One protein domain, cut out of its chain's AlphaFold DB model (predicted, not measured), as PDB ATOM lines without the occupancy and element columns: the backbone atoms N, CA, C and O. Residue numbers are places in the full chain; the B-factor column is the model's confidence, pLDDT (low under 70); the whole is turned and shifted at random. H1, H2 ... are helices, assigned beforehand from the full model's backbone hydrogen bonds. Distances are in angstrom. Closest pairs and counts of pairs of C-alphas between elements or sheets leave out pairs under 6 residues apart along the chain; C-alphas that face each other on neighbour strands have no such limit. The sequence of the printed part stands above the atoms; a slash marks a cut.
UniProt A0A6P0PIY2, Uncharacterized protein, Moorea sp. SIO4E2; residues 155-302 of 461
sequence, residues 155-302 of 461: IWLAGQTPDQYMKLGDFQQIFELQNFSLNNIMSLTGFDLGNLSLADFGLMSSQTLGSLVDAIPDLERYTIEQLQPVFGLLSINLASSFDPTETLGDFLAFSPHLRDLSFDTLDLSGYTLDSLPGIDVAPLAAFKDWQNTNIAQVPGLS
ATOM      1  N   ILE A 155      -1.152 -16.772 -26.315       94.88
ATOM      2  CA  ILE A 155      -2.271 -15.853 -26.496       94.88
ATOM      3  C   ILE A 155      -2.007 -15.110 -27.799       94.88
ATOM      4  O   ILE A 155      -0.866 -14.739 -28.069       94.88
ATOM      5  N   TRP A 156      -3.051 -14.897 -28.588       96.00
ATOM      6  CA  TRP A 156      -3.008 -14.022 -29.750       96.00
ATOM      7  C   TRP A 156      -4.134 -13.001 -29.664       96.00
ATOM      8  O   TRP A 156      -5.216 -13.259 -29.133       96.00
ATOM      9  N   LEU A 157      -3.873 -11.815 -30.188       96.81
ATOM     10  CA  LEU A 157      -4.791 -10.691 -30.205       96.81
ATOM     11  C   LEU A 157      -5.200 -10.395 -31.641       96.81
ATOM     12  O   LEU A 157      -4.413 -10.562 -32.573       96.81
ATOM     13  N   ALA A 158      -6.430  -9.916 -31.813       96.62
ATOM     14  CA  ALA A 158      -6.882  -9.445 -33.112       96.62
ATOM     15  C   ALA A 158      -5.928  -8.361 -33.647       96.62
ATOM     16  O   ALA A 158      -5.489  -7.483 -32.903       96.62
ATOM     17  N   GLY A 159      -5.606  -8.434 -34.935       96.25
ATOM     18  CA  GLY A 159      -4.642  -7.565 -35.606       96.25
ATOM     19  C   GLY A 159      -3.207  -8.098 -35.633       96.25
ATOM     20  O   GLY A 159      -2.423  -7.593 -36.429       96.25
ATOM     21  N   GLN A 160      -2.861  -9.121 -34.843       97.62
ATOM     22  CA  GLN A 160      -1.522  -9.719 -34.892       97.62
ATOM     23  C   GLN A 160      -1.318 -10.570 -36.143       97.62
ATOM     24  O   GLN A 160      -2.211 -11.317 -36.547       97.62
ATOM     25  N   THR A 161      -0.136 -10.489 -36.744       97.56
ATOM     26  CA  THR A 161       0.251 -11.331 -37.881       97.56
ATOM     27  C   THR A 161       0.711 -12.716 -37.404       97.56
ATOM     28  O   THR A 161       1.141 -12.857 -36.255       97.56
ATOM     29  N   PRO A 162       0.632 -13.767 -38.244       97.12
ATOM     30  CA  PRO A 162       0.993 -15.128 -37.848       97.12
ATOM     31  C   PRO A 162       2.400 -15.284 -37.272       97.12
ATOM     32  O   PRO A 162       2.582 -16.072 -36.350       97.12
ATOM     33  N   ASP A 163       3.394 -14.522 -37.734       98.06
ATOM     34  CA  ASP A 163       4.748 -14.568 -37.168       98.06
ATOM     35  C   ASP A 163       4.824 -14.162 -35.690       98.06
ATOM     36  O   ASP A 163       5.756 -14.560 -34.991       98.06
ATOM     37  N   GLN A 164       3.848 -13.397 -35.199       97.81
ATOM     38  CA  GLN A 164       3.832 -12.886 -33.830       97.81
ATOM     39  C   GLN A 164       3.275 -13.883 -32.810       97.81
ATOM     40  O   GLN A 164       3.518 -13.703 -31.618       97.81
ATOM     41  N   TYR A 165       2.533 -14.909 -33.243       96.44
ATOM     42  CA  TYR A 165       1.896 -15.886 -32.345       96.44
ATOM     43  C   TYR A 165       2.130 -17.354 -32.729       96.44
ATOM     44  O   TYR A 165       1.900 -18.247 -31.907       96.44
ATOM     45  N   MET A 166       2.573 -17.619 -33.959       96.75
ATOM     46  CA  MET A 166       3.013 -18.944 -34.373       96.75
ATOM     47  C   MET A 166       4.477 -19.151 -33.987       96.75
ATOM     48  O   MET A 166       5.324 -18.266 -34.148       96.75
ATOM     49  N   LYS A 167       4.763 -20.348 -33.485       95.69
ATOM     50  CA  LYS A 167       6.074 -20.766 -32.999       95.69
ATOM     51  C   LYS A 167       6.800 -21.587 -34.058       95.69
ATOM     52  O   LYS A 167       6.166 -22.238 -34.888       95.69
ATOM     53  N   LEU A 168       8.133 -21.621 -34.004       95.50
ATOM     54  CA  LEU A 168       8.950 -22.446 -34.904       95.50
ATOM     55  C   LEU A 168       8.528 -23.922 -34.863       95.50
ATOM     56  O   LEU A 168       8.430 -24.573 -35.905       95.50
ATOM     57  N   GLY A 169       8.232 -24.438 -33.666       92.88
ATOM     58  CA  GLY A 169       7.826 -25.828 -33.463       92.88
ATOM     59  C   GLY A 169       6.527 -26.207 -34.177       92.88
ATOM     60  O   GLY A 169       6.363 -27.365 -34.555       92.88
ATOM     61  N   ASP A 170       5.634 -25.245 -34.433       93.81
ATOM     62  CA  ASP A 170       4.350 -25.508 -35.091       93.81
ATOM     63  C   ASP A 170       4.533 -25.976 -36.544       93.81
ATOM     64  O   ASP A 170       3.706 -26.724 -37.069       93.81
ATOM     65  N   PHE A 171       5.641 -25.576 -37.176       94.81
ATOM     66  CA  PHE A 171       5.966 -25.879 -38.569       94.81
ATOM     67  C   PHE A 171       7.123 -26.872 -38.726       94.81
ATOM     68  O   PHE A 171       7.604 -27.065 -39.846       94.81
ATOM     69  N   GLN A 172       7.540 -27.540 -37.642       92.12
ATOM     70  CA  GLN A 172       8.713 -28.422 -37.620       92.12
ATOM     71  C   GLN A 172       8.696 -29.499 -38.712       92.12
ATOM     72  O   GLN A 172       9.739 -29.832 -39.266       92.12
ATOM     73  N   GLN A 173       7.516 -30.051 -39.000       90.69
ATOM     74  CA  GLN A 173       7.315 -31.132 -39.974       90.69
ATOM     75  C   GLN A 173       6.741 -30.646 -41.310       90.69
ATOM     76  O   GLN A 173       6.467 -31.458 -42.189       90.69
ATOM     77  N   ILE A 174       6.472 -29.342 -41.429       92.88
ATOM     78  CA  ILE A 174       5.759 -28.762 -42.568       92.88
ATOM     79  C   ILE A 174       6.709 -27.896 -43.377       92.88
ATOM     80  O   ILE A 174       6.998 -28.238 -44.512       92.88
ATOM     81  N   PHE A 175       7.211 -26.806 -42.797       96.75
ATOM     82  CA  PHE A 175       8.157 -25.911 -43.470       96.75
ATOM     83  C   PHE A 175       9.606 -26.169 -43.069       96.75
ATOM     84  O   PHE A 175      10.515 -25.692 -43.739       96.75
ATOM     85  N   GLU A 176       9.812 -26.920 -41.984       96.44
ATOM     86  CA  GLU A 176      11.130 -27.241 -41.437       96.44
ATOM     87  C   GLU A 176      11.980 -25.993 -41.135       96.44
ATOM     88  O   GLU A 176      13.197 -25.992 -41.318       96.44
ATOM     89  N   LEU A 177      11.341 -24.915 -40.653       97.50
ATOM     90  CA  LEU A 177      11.984 -23.614 -40.399       97.50
ATOM     91  C   LEU A 177      13.214 -23.719 -39.489       97.50
ATOM     92  O   LEU A 177      14.144 -22.932 -39.615       97.50
ATOM     93  N   GLN A 178      13.237 -24.708 -38.597       96.69
ATOM     94  CA  GLN A 178      14.344 -24.973 -37.684       96.69
ATOM     95  C   GLN A 178      15.661 -25.353 -38.373       96.69
ATOM     96  O   GLN A 178      16.713 -25.317 -37.738       96.69
ATOM     97  N   ASN A 179      15.608 -25.741 -39.649       98.19
ATOM     98  CA  ASN A 179      16.785 -26.102 -40.434       98.19
ATOM     99  C   ASN A 179      17.509 -24.875 -41.009       98.19
ATOM    100  O   ASN A 179      18.612 -25.021 -41.528       98.19
ATOM    101  N   PHE A 180      16.919 -23.679 -40.924       98.62
ATOM    102  CA  PHE A 180      17.635 -22.447 -41.246       98.62
ATOM    103  C   PHE A 180      18.746 -22.160 -40.237       98.62
ATOM    104  O   PHE A 180      18.628 -22.494 -39.061       98.62
ATOM    105  N   SER A 181      19.779 -21.456 -40.690       98.50
ATOM    106  CA  SER A 181      20.682 -20.662 -39.853       98.50
ATOM    107  C   SER A 181      20.446 -19.160 -40.073       98.50
ATOM    108  O   SER A 181      19.819 -18.765 -41.065       98.50
ATOM    109  N   LEU A 182      20.970 -18.293 -39.196       98.38
ATOM    110  CA  LEU A 182      20.859 -16.840 -39.403       98.38
ATOM    111  C   LEU A 182      21.547 -16.399 -40.702       98.38
ATOM    112  O   LEU A 182      21.030 -15.520 -41.378       98.38
ATOM    113  N   ASN A 183      22.641 -17.045 -41.109       98.06
ATOM    114  CA  ASN A 183      23.318 -16.779 -42.380       98.06
ATOM    115  C   ASN A 183      22.414 -17.096 -43.589       98.06
ATOM    116  O   ASN A 183      22.347 -16.316 -44.545       98.06
ATOM    117  N   ASN A 184      21.640 -18.190 -43.540       97.94
ATOM    118  CA  ASN A 184      20.653 -18.474 -44.588       97.94
ATOM    119  C   ASN A 184      19.596 -17.366 -44.675       97.94
ATOM    120  O   ASN A 184      19.303 -16.879 -45.764       97.94
ATOM    121  N   ILE A 185      19.049 -16.952 -43.530       98.56
ATOM    122  CA  ILE A 185      17.997 -15.931 -43.470       98.56
ATOM    123  C   ILE A 185      18.547 -14.572 -43.922       98.56
ATOM    124  O   ILE A 185      17.915 -13.884 -44.725       98.56
ATOM    125  N   MET A 186      19.750 -14.215 -43.477       97.62
ATOM    126  CA  MET A 186      20.488 -13.017 -43.873       97.62
ATOM    127  C   MET A 186      20.666 -12.959 -45.391       97.62
ATOM    128  O   MET A 186      20.334 -11.957 -46.015       97.62
ATOM    129  N   SER A 187      21.088 -14.065 -46.007       97.81
ATOM    130  CA  SER A 187      21.265 -14.161 -47.462       97.81
ATOM    131  C   SER A 187      19.961 -13.966 -48.247       97.81
ATOM    132  O   SER A 187      19.994 -13.516 -49.392       97.81
ATOM    133  N   LEU A 188      18.811 -14.294 -47.649       97.94
ATOM    134  CA  LEU A 188      17.489 -14.169 -48.272       97.94
ATOM    135  C   LEU A 188      16.837 -12.798 -48.059       97.94
ATOM    136  O   LEU A 188      16.001 -12.389 -48.863       97.94
ATOM    137  N   THR A 189      17.184 -12.104 -46.978       97.06
ATOM    138  CA  THR A 189      16.455 -10.907 -46.517       97.06
ATOM    139  C   THR A 189      17.316  -9.650 -46.451       97.06
ATOM    140  O   THR A 189      16.780  -8.546 -46.414       97.06
ATOM    141  N   GLY A 190      18.640  -9.800 -46.495       95.62
ATOM    142  CA  GLY A 190      19.599  -8.702 -46.557       95.62
ATOM    143  C   GLY A 190      19.804  -7.948 -45.244       95.62
ATOM    144  O   GLY A 190      20.304  -6.824 -45.291       95.62
ATOM    145  N   PHE A 191      19.414  -8.509 -44.091       94.00
ATOM    146  CA  PHE A 191      19.783  -7.912 -42.803       94.00
ATOM    147  C   PHE A 191      21.295  -8.045 -42.544       94.00
ATOM    148  O   PHE A 191      21.993  -8.769 -43.248       94.00
ATOM    149  N   ASP A 192      21.802  -7.339 -41.536       93.25
ATOM    150  CA  ASP A 192      23.205  -7.387 -41.119       93.25
ATOM    151  C   ASP A 192      23.293  -7.782 -39.640       93.25
ATOM    152  O   ASP A 192      22.620  -7.184 -38.797       93.25
ATOM    153  N   LEU A 193      24.107  -8.796 -39.335       92.38
ATOM    154  CA  LEU A 193      24.313  -9.310 -37.980       92.38
ATOM    155  C   LEU A 193      24.925  -8.258 -37.049       92.38
ATOM    156  O   LEU A 193      24.557  -8.214 -35.878       92.38
ATOM    157  N   GLY A 194      25.809  -7.394 -37.558       93.44
ATOM    158  CA  GLY A 194      26.474  -6.365 -36.750       93.44
ATOM    159  C   GLY A 194      25.532  -5.250 -36.279       93.44
ATOM    160  O   GLY A 194      25.839  -4.538 -35.326       93.44
ATOM    161  N   ASN A 195      24.361  -5.112 -36.913       95.31
ATOM    162  CA  ASN A 195      23.336  -4.127 -36.546       95.31
ATOM    163  C   ASN A 195      22.267  -4.685 -35.595       95.31
ATOM    164  O   ASN A 195      21.340  -3.961 -35.231       95.31
ATOM    165  N   LEU A 196      22.371  -5.961 -35.227       97.00
ATOM    166  CA  LEU A 196      21.423  -6.659 -34.371       97.00
ATOM    167  C   LEU A 196      22.117  -7.124 -33.099       97.00
ATOM    168  O   LEU A 196      23.259  -7.578 -33.124       97.00
ATOM    169  N   SER A 197      21.406  -7.037 -31.986       97.31
ATOM    170  CA  SER A 197      21.872  -7.518 -30.694       97.31
ATOM    171  C   SER A 197      21.518  -8.992 -30.470       97.31
ATOM    172  O   SER A 197      20.617  -9.540 -31.109       97.31
ATOM    173  N   LEU A 198      22.167  -9.640 -29.500       97.69
ATOM    174  CA  LEU A 198      21.767 -10.970 -29.035       97.69
ATOM    175  C   LEU A 198      20.350 -10.967 -28.441       97.69
ATOM    176  O   LEU A 198      19.689 -12.002 -28.468       97.69
ATOM    177  N   ALA A 199      19.862  -9.825 -27.943       97.31
ATOM    178  CA  ALA A 199      18.487  -9.687 -27.463       97.31
ATOM    179  C   ALA A 199      17.449  -9.762 -28.599       97.31
ATOM    180  O   ALA A 199      16.325 -10.207 -28.363       97.31
ATOM    181  N   ASP A 200      17.823  -9.378 -29.825       96.94
ATOM    182  CA  ASP A 200      16.949  -9.466 -31.004       96.94
ATOM    183  C   ASP A 200      16.771 -10.911 -31.491       96.94
ATOM    184  O   ASP A 200      15.829 -11.220 -32.221       96.94
ATOM    185  N   PHE A 201      17.658 -11.817 -31.069       97.56
ATOM    186  CA  PHE A 201      17.555 -13.240 -31.346       97.56
ATOM    187  C   PHE A 201      16.936 -13.968 -30.154       97.56
ATOM    188  O   PHE A 201      17.630 -14.426 -29.248       97.56
ATOM    189  N   GLY A 202      15.608 -14.111 -30.167       95.56
ATOM    190  CA  GLY A 202      14.827 -14.586 -29.019       95.56
ATOM    191  C   GLY A 202      15.253 -15.946 -28.455       95.56
ATOM    192  O   GLY A 202      15.024 -16.210 -27.274       95.56
ATOM    193  N   LEU A 203      15.941 -16.770 -29.255       96.50
ATOM    194  CA  LEU A 203      16.533 -18.030 -28.807       96.50
ATOM    195  C   LEU A 203      17.588 -17.848 -27.711       96.50
ATOM    196  O   LEU A 203      17.702 -18.723 -26.853       96.50
ATOM    197  N   MET A 204      18.321 -16.732 -27.689       96.25
ATOM    198  CA  MET A 204      19.427 -16.510 -26.750       96.25
ATOM    199  C   MET A 204      18.987 -16.497 -25.287       96.25
ATOM    200  O   MET A 204      19.685 -17.040 -24.436       96.25
ATOM    201  N   SER A 205      17.807 -15.944 -24.998       90.94
ATOM    202  CA  SER A 205      17.291 -15.832 -23.626       90.94
ATOM    203  C   SER A 205      17.027 -17.183 -22.944       90.94
ATOM    204  O   SER A 205      17.054 -17.265 -21.721       90.94
ATOM    205  N   SER A 206      16.824 -18.252 -23.719       93.81
ATOM    206  CA  SER A 206      16.569 -19.606 -23.203       93.81
ATOM    207  C   SER A 206      17.842 -20.447 -23.037       93.81
ATOM    208  O   SER A 206      17.768 -21.595 -22.585       93.81
ATOM    209  N   GLN A 207      19.005 -19.920 -23.439       97.62
ATOM    210  CA  GLN A 207      20.247 -20.686 -23.444       97.62
ATOM    211  C   GLN A 207      20.930 -20.682 -22.079       97.62
ATOM    212  O   GLN A 207      20.951 -19.681 -21.361       97.62
ATOM    213  N   THR A 208      21.565 -21.806 -21.760       98.25
ATOM    214  CA  THR A 208      22.628 -21.862 -20.759       98.25
ATOM    215  C   THR A 208      23.985 -21.879 -21.450       98.25
ATOM    216  O   THR A 208      24.075 -22.123 -22.654       98.25
ATOM    217  N   LEU A 209      25.064 -21.664 -20.699       98.19
ATOM    218  CA  LEU A 209      26.422 -21.800 -21.221       98.19
ATOM    219  C   LEU A 209      26.651 -23.186 -21.842       98.19
ATOM    220  O   LEU A 209      27.207 -23.298 -22.930       98.19
ATOM    221  N   GLY A 210      26.152 -24.236 -21.190       98.31
ATOM    222  CA  GLY A 210      26.191 -25.601 -21.701       98.31
ATOM    223  C   GLY A 210      25.394 -25.776 -22.990       98.31
ATOM    224  O   GLY A 210      25.936 -26.302 -23.953       98.31
ATOM    225  N   SER A 211      24.140 -25.307 -23.038       98.25
ATOM    226  CA  SER A 211      23.323 -25.474 -24.246       98.25
ATOM    227  C   SER A 211      23.832 -24.652 -25.427       98.25
ATOM    228  O   SER A 211      23.676 -25.071 -26.568       98.25
ATOM    229  N   LEU A 212      24.470 -23.507 -25.167       98.19
ATOM    230  CA  LEU A 212      25.111 -22.703 -26.201       98.19
ATOM    231  C   LEU A 212      26.335 -23.416 -26.794       98.19
ATOM    232  O   LEU A 212      26.490 -23.439 -28.012       98.19
ATOM    233  N   VAL A 213      27.170 -24.029 -25.949       98.19
ATOM    234  CA  VAL A 213      28.297 -24.866 -26.397       98.19
ATOM    235  C   VAL A 213      27.800 -26.086 -27.172       98.19
ATOM    236  O   VAL A 213      28.362 -26.416 -28.210       98.19
ATOM    237  N   ASP A 214      26.718 -26.723 -26.727       98.12
ATOM    238  CA  ASP A 214      26.134 -27.858 -27.448       98.12
ATOM    239  C   ASP A 214      25.587 -27.432 -28.825       98.12
ATOM    240  O   ASP A 214      25.702 -28.181 -29.797       98.12
ATOM    241  N   ALA A 215      25.035 -26.216 -28.927       98.19
ATOM    242  CA  ALA A 215      24.551 -25.646 -30.182       98.19
ATOM    243  C   ALA A 215      25.687 -25.230 -31.134       98.19
ATOM    244  O   ALA A 215      25.549 -25.359 -32.353       98.19
ATOM    245  N   ILE A 216      26.809 -24.744 -30.589       98.19
ATOM    246  CA  ILE A 216      27.972 -24.246 -31.332       98.19
ATOM    247  C   ILE A 216      29.261 -24.861 -30.740       98.19
ATOM    248  O   ILE A 216      29.999 -24.187 -30.018       98.19
ATOM    249  N   PRO A 217      29.584 -26.133 -31.050       97.69
ATOM    250  CA  PRO A 217      30.690 -26.848 -30.398       97.69
ATOM    251  C   PRO A 217      32.068 -26.202 -30.578       97.69
ATOM    252  O   PRO A 217      32.946 -26.334 -29.729       97.69
ATOM    253  N   ASP A 218      32.272 -25.464 -31.672       97.19
ATOM    254  CA  ASP A 218      33.536 -24.769 -31.927       97.19
ATOM    255  C   ASP A 218      33.829 -23.649 -30.908       97.19
ATOM    256  O   ASP A 218      34.986 -23.234 -30.807       97.19
ATOM    257  N   LEU A 219      32.842 -23.207 -30.110       98.00
ATOM    258  CA  LEU A 219      33.048 -22.246 -29.018       98.00
ATOM    259  C   LEU A 219      34.074 -22.730 -27.987       98.00
ATOM    260  O   LEU A 219      34.795 -21.909 -27.429       98.00
ATOM    261  N   GLU A 220      34.200 -24.045 -27.774       97.81
ATOM    262  CA  GLU A 220      35.154 -24.616 -26.811       97.81
ATOM    263  C   GLU A 220      36.616 -24.282 -27.139       97.81
ATOM    264  O   GLU A 220      37.467 -24.333 -26.254       97.81
ATOM    265  N   ARG A 221      36.916 -23.928 -28.395       97.75
ATOM    266  CA  ARG A 221      38.276 -23.620 -28.864       97.75
ATOM    267  C   ARG A 221      38.686 -22.165 -28.663       97.75
ATOM    268  O   ARG A 221      39.870 -21.862 -28.795       97.75
ATOM    269  N   TYR A 222      37.731 -21.276 -28.409       98.38
ATOM    270  CA  TYR A 222      38.009 -19.862 -28.180       98.38
ATOM    271  C   TYR A 222      38.372 -19.629 -26.717       98.38
ATOM    272  O   TYR A 222      37.881 -20.325 -25.822       98.38
ATOM    273  N   THR A 223      39.225 -18.638 -26.472       98.31
ATOM    274  CA  THR A 223      39.471 -18.174 -25.106       98.31
ATOM    275  C   THR A 223      38.254 -17.418 -24.588       98.31
ATOM    276  O   THR A 223      37.488 -16.839 -25.362       98.31
ATOM    277  N   ILE A 224      38.051 -17.406 -23.272       97.94
ATOM    278  CA  ILE A 224      36.888 -16.738 -22.673       97.94
ATOM    279  C   ILE A 224      36.856 -15.243 -23.040       97.94
ATOM    280  O   ILE A 224      35.793 -14.720 -23.365       97.94
ATOM    281  N   GLU A 225      38.002 -14.555 -23.073       96.31
ATOM    282  CA  GLU A 225      38.096 -13.145 -23.496       96.31
ATOM    283  C   GLU A 225      37.698 -12.896 -24.960       96.31
ATOM    284  O   GLU A 225      37.276 -11.791 -25.302       96.31
ATOM    285  N   GLN A 226      37.795 -13.900 -25.834       96.94
ATOM    286  CA  GLN A 226      37.351 -13.790 -27.229       96.94
ATOM    287  C   GLN A 226      35.830 -13.902 -27.365       96.94
ATOM    288  O   GLN A 226      35.269 -13.474 -28.370       96.94
ATOM    289  N   LEU A 227      35.155 -14.450 -26.353       97.38
ATOM    290  CA  LEU A 227      33.716 -14.679 -26.332       97.38
ATOM    291  C   LEU A 227      33.044 -13.654 -25.416       97.38
ATOM    292  O   LEU A 227      32.675 -13.962 -24.285       97.38
ATOM    293  N   GLN A 228      32.869 -12.423 -25.897       95.75
ATOM    294  CA  GLN A 228      32.386 -11.300 -25.075       95.75
ATOM    295  C   GLN A 228      31.093 -11.590 -24.280       95.75
ATOM    296  O   GLN A 228      31.064 -11.276 -23.085       95.75
ATOM    297  N   PRO A 229      30.055 -12.239 -24.850       96.94
ATOM    298  CA  PRO A 229      28.863 -12.610 -24.081       96.94
ATOM    299  C   PRO A 229      29.159 -13.626 -22.966       96.94
ATOM    300  O   PRO A 229      28.618 -13.524 -21.866       96.94
ATOM    301  N   VAL A 230      30.049 -14.591 -23.219       97.69
ATOM    302  CA  VAL A 230      30.454 -15.610 -22.233       97.69
ATOM    303  C   VAL A 230      31.291 -14.977 -21.123       97.69
ATOM    304  O   VAL A 230      31.026 -15.218 -19.946       97.69
ATOM    305  N   PHE A 231      32.247 -14.114 -21.474       97.31
ATOM    306  CA  PHE A 231      33.018 -13.333 -20.509       97.31
ATOM    307  C   PHE A 231      32.101 -12.502 -19.601       97.31
ATOM    308  O   PHE A 231      32.279 -12.498 -18.382       97.31
ATOM    309  N   GLY A 232      31.097 -11.829 -20.178       96.75
ATOM    310  CA  GLY A 232      30.096 -11.062 -19.434       96.75
ATOM    311  C   GLY A 232      29.306 -11.926 -18.452       96.75
ATOM    312  O   GLY A 232      29.233 -11.602 -17.264       96.75
ATOM    313  N   LEU A 233      28.789 -13.066 -18.920       97.31
ATOM    314  CA  LEU A 233      28.055 -14.023 -18.090       97.31
ATOM    315  C   LEU A 233      28.902 -14.536 -16.913       97.31
ATOM    316  O   LEU A 233      28.433 -14.560 -15.772       97.31
ATOM    317  N   LEU A 234      30.159 -14.916 -17.163       97.56
ATOM    318  CA  LEU A 234      31.071 -15.390 -16.118       97.56
ATOM    319  C   LEU A 234      31.452 -14.275 -15.142       97.56
ATOM    320  O   LEU A 234      31.489 -14.514 -13.938       97.56
ATOM    321  N   SER A 235      31.651 -13.048 -15.623       96.06
ATOM    322  CA  SER A 235      31.965 -11.891 -14.774       96.06
ATOM    323  C   SER A 235      30.847 -11.575 -13.781       96.06
ATOM    324  O   SER A 235      31.125 -11.273 -12.621       96.06
ATOM    325  N   ILE A 236      29.581 -11.696 -14.194       95.56
ATOM    326  CA  ILE A 236      28.425 -11.510 -13.302       95.56
ATOM    327  C   ILE A 236      28.401 -12.574 -12.196       95.56
ATOM    328  O   ILE A 236      28.107 -12.262 -11.043       95.56
ATOM    329  N   ASN A 237      28.726 -13.824 -12.533       94.81
ATOM    330  CA  ASN A 237      28.550 -14.962 -11.629       94.81
ATOM    331  C   ASN A 237      29.793 -15.284 -10.776       94.81
ATOM    332  O   ASN A 237      29.655 -15.841  -9.688       94.81
ATOM    333  N   LEU A 238      30.996 -14.930 -11.237       94.06
ATOM    334  CA  LEU A 238      32.280 -15.299 -10.619       94.06
ATOM    335  C   LEU A 238      33.180 -14.094 -10.297       94.06
ATOM    336  O   LEU A 238      34.263 -14.272  -9.724       94.06
ATOM    337  N   ALA A 239      32.761 -12.875 -10.653       89.69
ATOM    338  CA  ALA A 239      33.600 -11.679 -10.627       89.69
ATOM    339  C   ALA A 239      34.908 -11.911 -11.407       89.69
ATOM    340  O   ALA A 239      34.863 -12.228 -12.587       89.69
ATOM    341  N   SER A 240      36.074 -11.783 -10.769       84.56
ATOM    342  CA  SER A 240      37.387 -12.006 -11.402       84.56
ATOM    343  C   SER A 240      38.005 -13.368 -11.057       84.56
ATOM    344  O   SER A 240      39.216 -13.539 -11.160       84.56
ATOM    345  N   SER A 241      37.199 -14.330 -10.599       91.44
ATOM    346  CA  SER A 241      37.671 -15.638 -10.114       91.44
ATOM    347  C   SER A 241      37.825 -16.684 -11.231       91.44
ATOM    348  O   SER A 241      37.566 -17.863 -11.004       91.44
ATOM    349  N   PHE A 242      38.208 -16.264 -12.439       94.75
ATOM    350  CA  PHE A 242      38.488 -17.133 -13.585       94.75
ATOM    351  C   PHE A 242      39.612 -16.536 -14.446       94.75
ATOM    352  O   PHE A 242      39.834 -15.324 -14.415       94.75
ATOM    353  N   ASP A 243      40.328 -17.379 -15.195       95.62
ATOM    354  CA  ASP A 243      41.354 -16.941 -16.147       95.62
ATOM    355  C   ASP A 243      40.708 -16.699 -17.520       95.62
ATOM    356  O   ASP A 243      40.247 -17.649 -18.153       95.62
ATOM    357  N   PRO A 244      40.643 -15.451 -18.011       96.25
ATOM    358  CA  PRO A 244      39.979 -15.157 -19.272       96.25
ATOM    359  C   PRO A 244      40.776 -15.628 -20.502       96.25
ATOM    360  O   PRO A 244      40.228 -15.654 -21.603       96.25
ATOM    361  N   THR A 245      42.045 -16.008 -20.324       97.44
ATOM    362  CA  THR A 245      42.913 -16.524 -21.393       97.44
ATOM    363  C   THR A 245      42.798 -18.040 -21.576       97.44
ATOM    364  O   THR A 245      43.292 -18.576 -22.570       97.44
ATOM    365  N   GLU A 246      42.121 -18.736 -20.655       97.44
ATOM    366  CA  GLU A 246      41.798 -20.156 -20.779       97.44
ATOM    367  C   GLU A 246      40.757 -20.384 -21.887       97.44
ATOM    368  O   GLU A 246      39.903 -19.529 -22.153       97.44
ATOM    369  N   THR A 247      40.826 -21.543 -22.548       98.44
ATOM    370  CA  THR A 247      39.790 -21.947 -23.504       98.44
ATOM    371  C   THR A 247      38.484 -22.244 -22.775       98.44
ATOM    372  O   THR A 247      38.483 -22.761 -21.656       98.44
ATOM    373  N   LEU A 248      37.347 -21.956 -23.410       98.25
ATOM    374  CA  LEU A 248      36.052 -22.271 -22.809       98.25
ATOM    375  C   LEU A 248      35.906 -23.780 -22.529       98.25
ATOM    376  O   LEU A 248      35.314 -24.161 -21.520       98.25
ATOM    377  N   GLY A 249      36.462 -24.632 -23.397       98.00
ATOM    378  CA  GLY A 249      36.442 -26.084 -23.225       98.00
ATOM    379  C   GLY A 249      37.178 -26.547 -21.966       98.00
ATOM    380  O   GLY A 249      36.599 -27.273 -21.155       98.00
ATOM    381  N   ASP A 250      38.422 -26.099 -21.768       97.94
ATOM    382  CA  ASP A 250      39.227 -26.466 -20.593       97.94
ATOM    383  C   ASP A 250      38.575 -25.959 -19.296       97.94
ATOM    384  O   ASP A 250      38.406 -26.716 -18.331       97.94
ATOM    385  N   PHE A 251      38.078 -24.720 -19.323       97.44
ATOM    386  CA  PHE A 251      37.390 -24.104 -18.194       97.44
ATOM    387  C   PHE A 251      36.141 -24.895 -17.764       97.44
ATOM    388  O   PHE A 251      35.938 -25.180 -16.577       97.44
ATOM    389  N   LEU A 252      35.302 -25.305 -18.725       97.44
ATOM    390  CA  LEU A 252      34.094 -26.092 -18.454       97.44
ATOM    391  C   LEU A 252      34.396 -27.544 -18.071       97.44
ATOM    392  O   LEU A 252      33.618 -28.144 -17.325       97.44
ATOM    393  N   ALA A 253      35.515 -28.108 -18.531       97.25
ATOM    394  CA  ALA A 253      35.961 -29.429 -18.103       97.25
ATOM    395  C   ALA A 253      36.335 -29.439 -16.610       97.25
ATOM    396  O   ALA A 253      36.025 -30.404 -15.905       97.25
ATOM    397  N   PHE A 254      36.951 -28.361 -16.112       95.75
ATOM    398  CA  PHE A 254      37.272 -28.206 -14.691       95.75
ATOM    399  C   PHE A 254      36.050 -27.820 -13.842       95.75
ATOM    400  O   PHE A 254      35.891 -28.307 -12.719       95.75
ATOM    401  N   SER A 255      35.157 -26.989 -14.387       95.50
ATOM    402  CA  SER A 255      33.989 -26.446 -13.681       95.50
ATOM    403  C   SER A 255      32.662 -26.811 -14.366       95.50
ATOM    404  O   SER A 255      31.922 -25.928 -14.806       95.50
ATOM    405  N   PRO A 256      32.281 -28.103 -14.414       95.75
ATOM    406  CA  PRO A 256      31.135 -28.566 -15.202       95.75
ATOM    407  C   PRO A 256      29.786 -27.994 -14.745       95.75
ATOM    408  O   PRO A 256      28.871 -27.865 -15.550       95.75
ATOM    409  N   HIS A 257      29.661 -27.609 -13.473       95.56
ATOM    410  CA  HIS A 257      28.456 -26.980 -12.921       95.56
ATOM    411  C   HIS A 257      28.164 -25.593 -13.524       95.56
ATOM    412  O   HIS A 257      27.031 -25.129 -13.470       95.56
ATOM    413  N   LEU A 258      29.157 -24.930 -14.129       96.69
ATOM    414  CA  LEU A 258      28.966 -23.630 -14.781       96.69
ATOM    415  C   LEU A 258      28.248 -23.738 -16.131       96.69
ATOM    416  O   LEU A 258      27.773 -22.734 -16.654       96.69
ATOM    417  N   ARG A 259      28.096 -24.953 -16.672       97.81
ATOM    418  CA  ARG A 259      27.265 -25.209 -17.858       97.81
ATOM    419  C   ARG A 259      25.792 -24.841 -17.639       97.81
ATOM    420  O   ARG A 259      25.079 -24.601 -18.612       97.81
ATOM    421  N   ASP A 260      25.351 -24.756 -16.385       97.56
ATOM    422  CA  ASP A 260      23.979 -24.398 -16.019       97.56
ATOM    423  C   ASP A 260      23.753 -22.878 -15.918       97.56
ATOM    424  O   ASP A 260      22.614 -22.446 -15.738       97.56
ATOM    425  N   LEU A 261      24.802 -22.052 -16.048       97.69
ATOM    426  CA  LEU A 261      24.659 -20.595 -16.040       97.69
ATOM    427  C   LEU A 261      23.787 -20.135 -17.206       97.69
ATOM    428  O   LEU A 261      24.042 -20.495 -18.354       97.69
ATOM    429  N   SER A 262      22.775 -19.333 -16.901       97.38
ATOM    430  CA  SER A 262      21.735 -18.929 -17.843       97.38
ATOM    431  C   SER A 262      21.982 -17.527 -18.404       97.38
ATOM    432  O   SER A 262      22.306 -16.596 -17.662       97.38
ATOM    433  N   PHE A 263      21.798 -17.374 -19.717       96.88
ATOM    434  CA  PHE A 263      21.951 -16.097 -20.418       96.88
ATOM    435  C   PHE A 263      20.810 -15.106 -20.147       96.88
ATOM    436  O   PHE A 263      20.964 -13.929 -20.453       96.88
ATOM    437  N   ASP A 264      19.710 -15.530 -19.516       94.56
ATOM    438  CA  ASP A 264      18.651 -14.623 -19.037       94.56
ATOM    439  C   ASP A 264      19.123 -13.646 -17.942       94.56
ATOM    440  O   ASP A 264      18.489 -12.618 -17.710       94.56
ATOM    441  N   THR A 265      20.249 -13.943 -17.283       93.69
ATOM    442  CA  THR A 265      20.876 -13.072 -16.276       93.69
ATOM    443  C   THR A 265      21.756 -11.974 -16.877       93.69
ATOM    444  O   THR A 265      22.157 -11.051 -16.164       93.69
ATOM    445  N   LEU A 266      22.069 -12.067 -18.173       95.88
ATOM    446  CA  LEU A 266      22.928 -11.138 -18.897       95.88
ATOM    447  C   LEU A 266      22.077 -10.137 -19.689       95.88
ATOM    448  O   LEU A 266      21.109 -10.514 -20.346       95.88
ATOM    449  N   ASP A 267      22.466  -8.860 -19.692       96.62
ATOM    450  CA  ASP A 267      21.882  -7.888 -20.622       96.62
ATOM    451  C   ASP A 267      22.395  -8.142 -22.047       96.62
ATOM    452  O   ASP A 267      23.457  -7.668 -22.453       96.62
ATOM    453  N   LEU A 268      21.624  -8.919 -22.806       97.12
ATOM    454  CA  LEU A 268      21.950  -9.314 -24.176       97.12
ATOM    455  C   LEU A 268      21.917  -8.149 -25.179       97.12
ATOM    456  O   LEU A 268      22.421  -8.301 -26.291       97.12
ATOM    457  N   SER A 269      21.352  -6.994 -24.813       97.25
ATOM    458  CA  SER A 269      21.298  -5.826 -25.704       97.25
ATOM    459  C   SER A 269      22.670  -5.171 -25.910       97.25
ATOM    460  O   SER A 269      22.891  -4.505 -26.919       97.25
ATOM    461  N   GLY A 270      23.614  -5.407 -24.991       95.88
ATOM    462  CA  GLY A 270      24.986  -4.894 -25.060       95.88
ATOM    463  C   GLY A 270      25.914  -5.658 -26.009       95.88
ATOM    464  O   GLY A 270      27.079  -5.284 -26.144       95.88
ATOM    465  N   TYR A 271      25.427  -6.720 -26.654       97.00
ATOM    466  CA  TYR A 271      26.226  -7.625 -27.476       97.00
ATOM    467  C   TYR A 271      25.589  -7.779 -28.848       97.00
ATOM    468  O   TYR A 271      24.409  -8.106 -28.942       97.00
ATOM    469  N   THR A 272      26.359  -7.579 -29.912       97.25
ATOM    470  CA  THR A 272      25.910  -7.812 -31.290       97.25
ATOM    471  C   THR A 272      25.877  -9.306 -31.614       97.25
ATOM    472  O   THR A 272      26.566 -10.099 -30.968       97.25
ATOM    473  N   LEU A 273      25.101  -9.724 -32.618       95.75
ATOM    474  CA  LEU A 273      25.055 -11.138 -33.018       95.75
ATOM    475  C   LEU A 273      26.426 -11.647 -33.482       95.75
ATOM    476  O   LEU A 273      26.822 -12.750 -33.126       95.75
ATOM    477  N   ASP A 274      27.195 -10.835 -34.203       94.19
ATOM    478  CA  ASP A 274      28.540 -11.193 -34.673       94.19
ATOM    479  C   ASP A 274      29.607 -11.272 -33.559       94.19
ATOM    480  O   ASP A 274      30.710 -11.763 -33.800       94.19
ATOM    481  N   SER A 275      29.278 -10.870 -32.325       95.19
ATOM    482  CA  SER A 275      30.159 -11.032 -31.160       95.19
ATOM    483  C   SER A 275      30.282 -12.481 -30.674       95.19
ATOM    484  O   SER A 275      31.147 -12.777 -29.845       95.19
ATOM    485  N   LEU A 276      29.435 -13.388 -31.177       95.81
ATOM    486  CA  LEU A 276      29.484 -14.812 -30.870       95.81
ATOM    487  C   LEU A 276      29.831 -15.626 -32.131       95.81
ATOM    488  O   LEU A 276      28.957 -15.874 -32.968       95.81
ATOM    489  N   PRO A 277      31.086 -16.091 -32.274       96.06
ATOM    490  CA  PRO A 277      31.499 -16.888 -33.422       96.06
ATOM    491  C   PRO A 277      30.629 -18.137 -33.611       96.06
ATOM    492  O   PRO A 277      30.400 -18.893 -32.669       96.06
ATOM    493  N   GLY A 278      30.176 -18.377 -34.842       96.38
ATOM    494  CA  GLY A 278      29.428 -19.582 -35.213       96.38
ATOM    495  C   GLY A 278      27.913 -19.514 -34.989       96.38
ATOM    496  O   GLY A 278      27.204 -20.425 -35.423       96.38
ATOM    497  N   ILE A 279      27.391 -18.444 -34.378       97.06
ATOM    498  CA  ILE A 279      25.942 -18.275 -34.171       97.06
ATOM    499  C   ILE A 279      25.173 -18.176 -35.492       97.06
ATOM    500  O   ILE A 279      24.015 -18.577 -35.586       97.06
ATOM    501  N   ASP A 280      25.825 -17.655 -36.529       96.94
ATOM    502  CA  ASP A 280      25.233 -17.414 -37.833       96.94
ATOM    503  C   ASP A 280      25.092 -18.687 -38.672       96.94
ATOM    504  O   ASP A 280      24.212 -18.779 -39.530       96.94
ATOM    505  N   VAL A 281      25.933 -19.689 -38.416       97.50
ATOM    506  CA  VAL A 281      25.943 -20.961 -39.150       97.50
ATOM    507  C   VAL A 281      25.218 -22.086 -38.420       97.50
ATOM    508  O   VAL A 281      24.778 -23.031 -39.073       97.50
ATOM    509  N   ALA A 282      25.057 -21.996 -37.098       98.25
ATOM    510  CA  ALA A 282      24.311 -22.990 -36.338       98.25
ATOM    511  C   ALA A 282      22.833 -23.017 -36.776       98.25
ATOM    512  O   ALA A 282      22.206 -21.958 -36.904       98.25
ATOM    513  N   PRO A 283      22.244 -24.204 -37.020       98.38
ATOM    514  CA  PRO A 283      20.828 -24.289 -37.340       98.38
ATOM    515  C   PRO A 283      19.995 -23.903 -36.115       98.38
ATOM    516  O   PRO A 283      20.356 -24.235 -34.986       98.38
ATOM    517  N   LEU A 284      18.840 -23.267 -36.324       98.56
ATOM    518  CA  LEU A 284      17.935 -22.867 -35.237       98.56
ATOM    519  C   LEU A 284      17.573 -24.058 -34.332       98.56
ATOM    520  O   LEU A 284      17.448 -23.899 -33.121       98.56
ATOM    521  N   ALA A 285      17.467 -25.262 -34.906       97.06
ATOM    522  CA  ALA A 285      17.186 -26.503 -34.188       97.06
ATOM    523  C   ALA A 285      18.243 -26.909 -33.143       97.06
ATOM    524  O   ALA A 285      17.954 -27.760 -32.300       97.06
ATOM    525  N   ALA A 286      19.464 -26.371 -33.230       97.62
ATOM    526  CA  ALA A 286      20.552 -26.686 -32.308       97.62
ATOM    527  C   ALA A 286      20.401 -25.972 -30.956       97.62
ATOM    528  O   ALA A 286      20.913 -26.450 -29.948       97.62
ATOM    529  N   PHE A 287      19.678 -24.851 -30.922       97.88
ATOM    530  CA  PHE A 287      19.479 -24.064 -29.711       97.88
ATOM    531  C   PHE A 287      18.423 -24.699 -28.805       97.88
ATOM    532  O   PHE A 287      17.413 -25.235 -29.264       97.88
ATOM    533  N   LYS A 288      18.627 -24.611 -27.490       95.50
ATOM    534  CA  LYS A 288      17.654 -25.101 -26.510       95.50
ATOM    535  C   LYS A 288      16.316 -24.372 -26.658       95.50
ATOM    536  O   LYS A 288      16.288 -23.165 -26.886       95.50
ATOM    537  N   ASP A 289      15.223 -25.118 -26.497       93.06
ATOM    538  CA  ASP A 289      13.836 -24.631 -26.518       93.06
ATOM    539  C   ASP A 289      13.436 -23.877 -27.795       93.06
ATOM    540  O   ASP A 289      12.500 -23.068 -27.792       93.06
ATOM    541  N   TRP A 290      14.095 -24.170 -28.921       95.50
ATOM    542  CA  TRP A 290      13.833 -23.473 -30.177       95.50
ATOM    543  C   TRP A 290      12.379 -23.570 -30.635       95.50
ATOM    544  O   TRP A 290      11.828 -22.611 -31.174       95.50
ATOM    545  N   GLN A 291      11.719 -24.694 -30.350       94.06
ATOM    546  CA  GLN A 291      10.324 -24.939 -30.703       94.06
ATOM    547  C   GLN A 291       9.387 -23.886 -30.115       94.06
ATOM    548  O   GLN A 291       8.331 -23.633 -30.690       94.06
ATOM    549  N   ASN A 292       9.762 -23.296 -28.976       93.81
ATOM    550  CA  ASN A 292       8.935 -22.366 -28.222       93.81
ATOM    551  C   ASN A 292       9.049 -20.906 -28.699       93.81
ATOM    552  O   ASN A 292       8.323 -20.041 -28.211       93.81
ATOM    553  N   THR A 293       9.957 -20.627 -29.633       95.69
ATOM    554  CA  THR A 293      10.237 -19.268 -30.108       95.69
ATOM    555  C   THR A 293       9.252 -18.870 -31.195       95.69
ATOM    556  O   THR A 293       9.005 -19.646 -32.123       95.69
ATOM    557  N   ASN A 294       8.681 -17.668 -31.096       96.94
ATOM    558  CA  ASN A 294       7.822 -17.133 -32.150       96.94
ATOM    559  C   ASN A 294       8.661 -16.812 -33.390       96.94
ATOM    560  O   ASN A 294       9.812 -16.396 -33.286       96.94
ATOM    561  N   ILE A 295       8.074 -16.947 -34.576       98.06
ATOM    562  CA  ILE A 295       8.783 -16.702 -35.842       98.06
ATOM    563  C   ILE A 295       9.356 -15.276 -35.900       98.06
ATOM    564  O   ILE A 295      10.488 -15.094 -36.339       98.06
ATOM    565  N   ALA A 296       8.616 -14.280 -35.406       97.81
ATOM    566  CA  ALA A 296       9.049 -12.880 -35.365       97.81
ATOM    567  C   ALA A 296      10.249 -12.618 -34.435       97.81
ATOM    568  O   ALA A 296      10.858 -11.558 -34.518       97.81
ATOM    569  N   GLN A 297      10.581 -13.555 -33.541       97.56
ATOM    570  CA  GLN A 297      11.719 -13.444 -32.623       97.56
ATOM    571  C   GLN A 297      13.020 -14.006 -33.216       97.56
ATOM    572  O   GLN A 297      14.055 -13.993 -32.553       97.56
ATOM    573  N   VAL A 298      12.983 -14.524 -34.447       98.31
ATOM    574  CA  VAL A 298      14.185 -14.850 -35.216       98.31
ATOM    575  C   VAL A 298      14.404 -13.735 -36.240       98.31
ATOM    576  O   VAL A 298      13.549 -13.551 -37.113       98.31
ATOM    577  N   PRO A 299      15.528 -12.998 -36.176       97.88
ATOM    578  CA  PRO A 299      15.790 -11.896 -37.090       97.88
ATOM    579  C   PRO A 299      15.665 -12.305 -38.558       97.88
ATOM    580  O   PRO A 299      16.214 -13.322 -38.979       97.88
ATOM    581  N   GLY A 300      14.911 -11.525 -39.333       98.00
ATOM    582  CA  GLY A 300      14.696 -11.759 -40.762       98.00
ATOM    583  C   GLY A 300      13.692 -12.871 -41.102       98.00
ATOM    584  O   GLY A 300      13.181 -12.912 -42.220       98.00
ATOM    585  N   LEU A 301      13.369 -13.792 -40.186       98.56
ATOM    586  CA  LEU A 301      12.642 -15.009 -40.562       98.56
ATOM    587  C   LEU A 301      11.219 -14.722 -41.053       98.56
ATOM    588  O   LEU A 301      10.754 -15.354 -42.004       98.56
ATOM    589  N   SER A 302      10.531 -13.736 -40.470       98.06
ATOM    590  CA  SER A 302       9.186 -13.364 -40.922       98.06
ATOM    591  C   SER A 302       9.161 -12.668 -42.288       98.06
ATOM    592  O   SER A 302       8.084 -12.521 -42.870       98.06
TER     593      SER A 302
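AT A GLANCE: This is residues 155 to 302 of the 461 residues of an uncharacterized protein of Moorea sp. SIO4E2 (UniProt A0A6P0PIY2). Little regular structure: an elongated body of loops, with short helices H4 to H8 gathered at one end, H1 and H2 toward the other, H3 between. Unnamed residues 261 to 302 run back toward H1. The printed part has 148 residues, 52 in eight named helices, H1 to H8 in order, and no named strand: all helix, compact, radius of gyration of the C-alphas 15.9 A, spans 50 by 31 by 28 A.

HOW THE PARTS SIT: H6, residues 228 to 238, is close to but not clearly touching H4, residues 209 to 215; the closest C-alphas, of Val 230 and Leu 209, are 7.5 A apart. H4 touches H8, residues 256 to 260, closest at the C-alphas of Gly 210 and Arg 259, 4.0 A. H5, residues 217 to 221, touches H7, residues 248 to 254, closest at the C-alphas of Glu 220 and Gly 249, 4.1 A. H1, residues 168 to 171, H2, residues 182 to 189, and H3, residues 202 to 206, touch no helix. Every O i to N i+4 pair is within hydrogen-bond range in H2, H4, H6 and H7; H3, H5 and H8 have 0 of 1, but 1, 2 and 2 of 2 O i to N i+3 pairs.

IN THESE COORDINATES: H6 spans 15.0 A, from C-alpha 228 at (32.386, -11.300, -25.075) to C-alpha 238 at (32.280, -15.299, -10.619).

THE WHOLE: The printed part has no cut; the link H2 to H3 is long; no printed residue is under 70 in pLDDT.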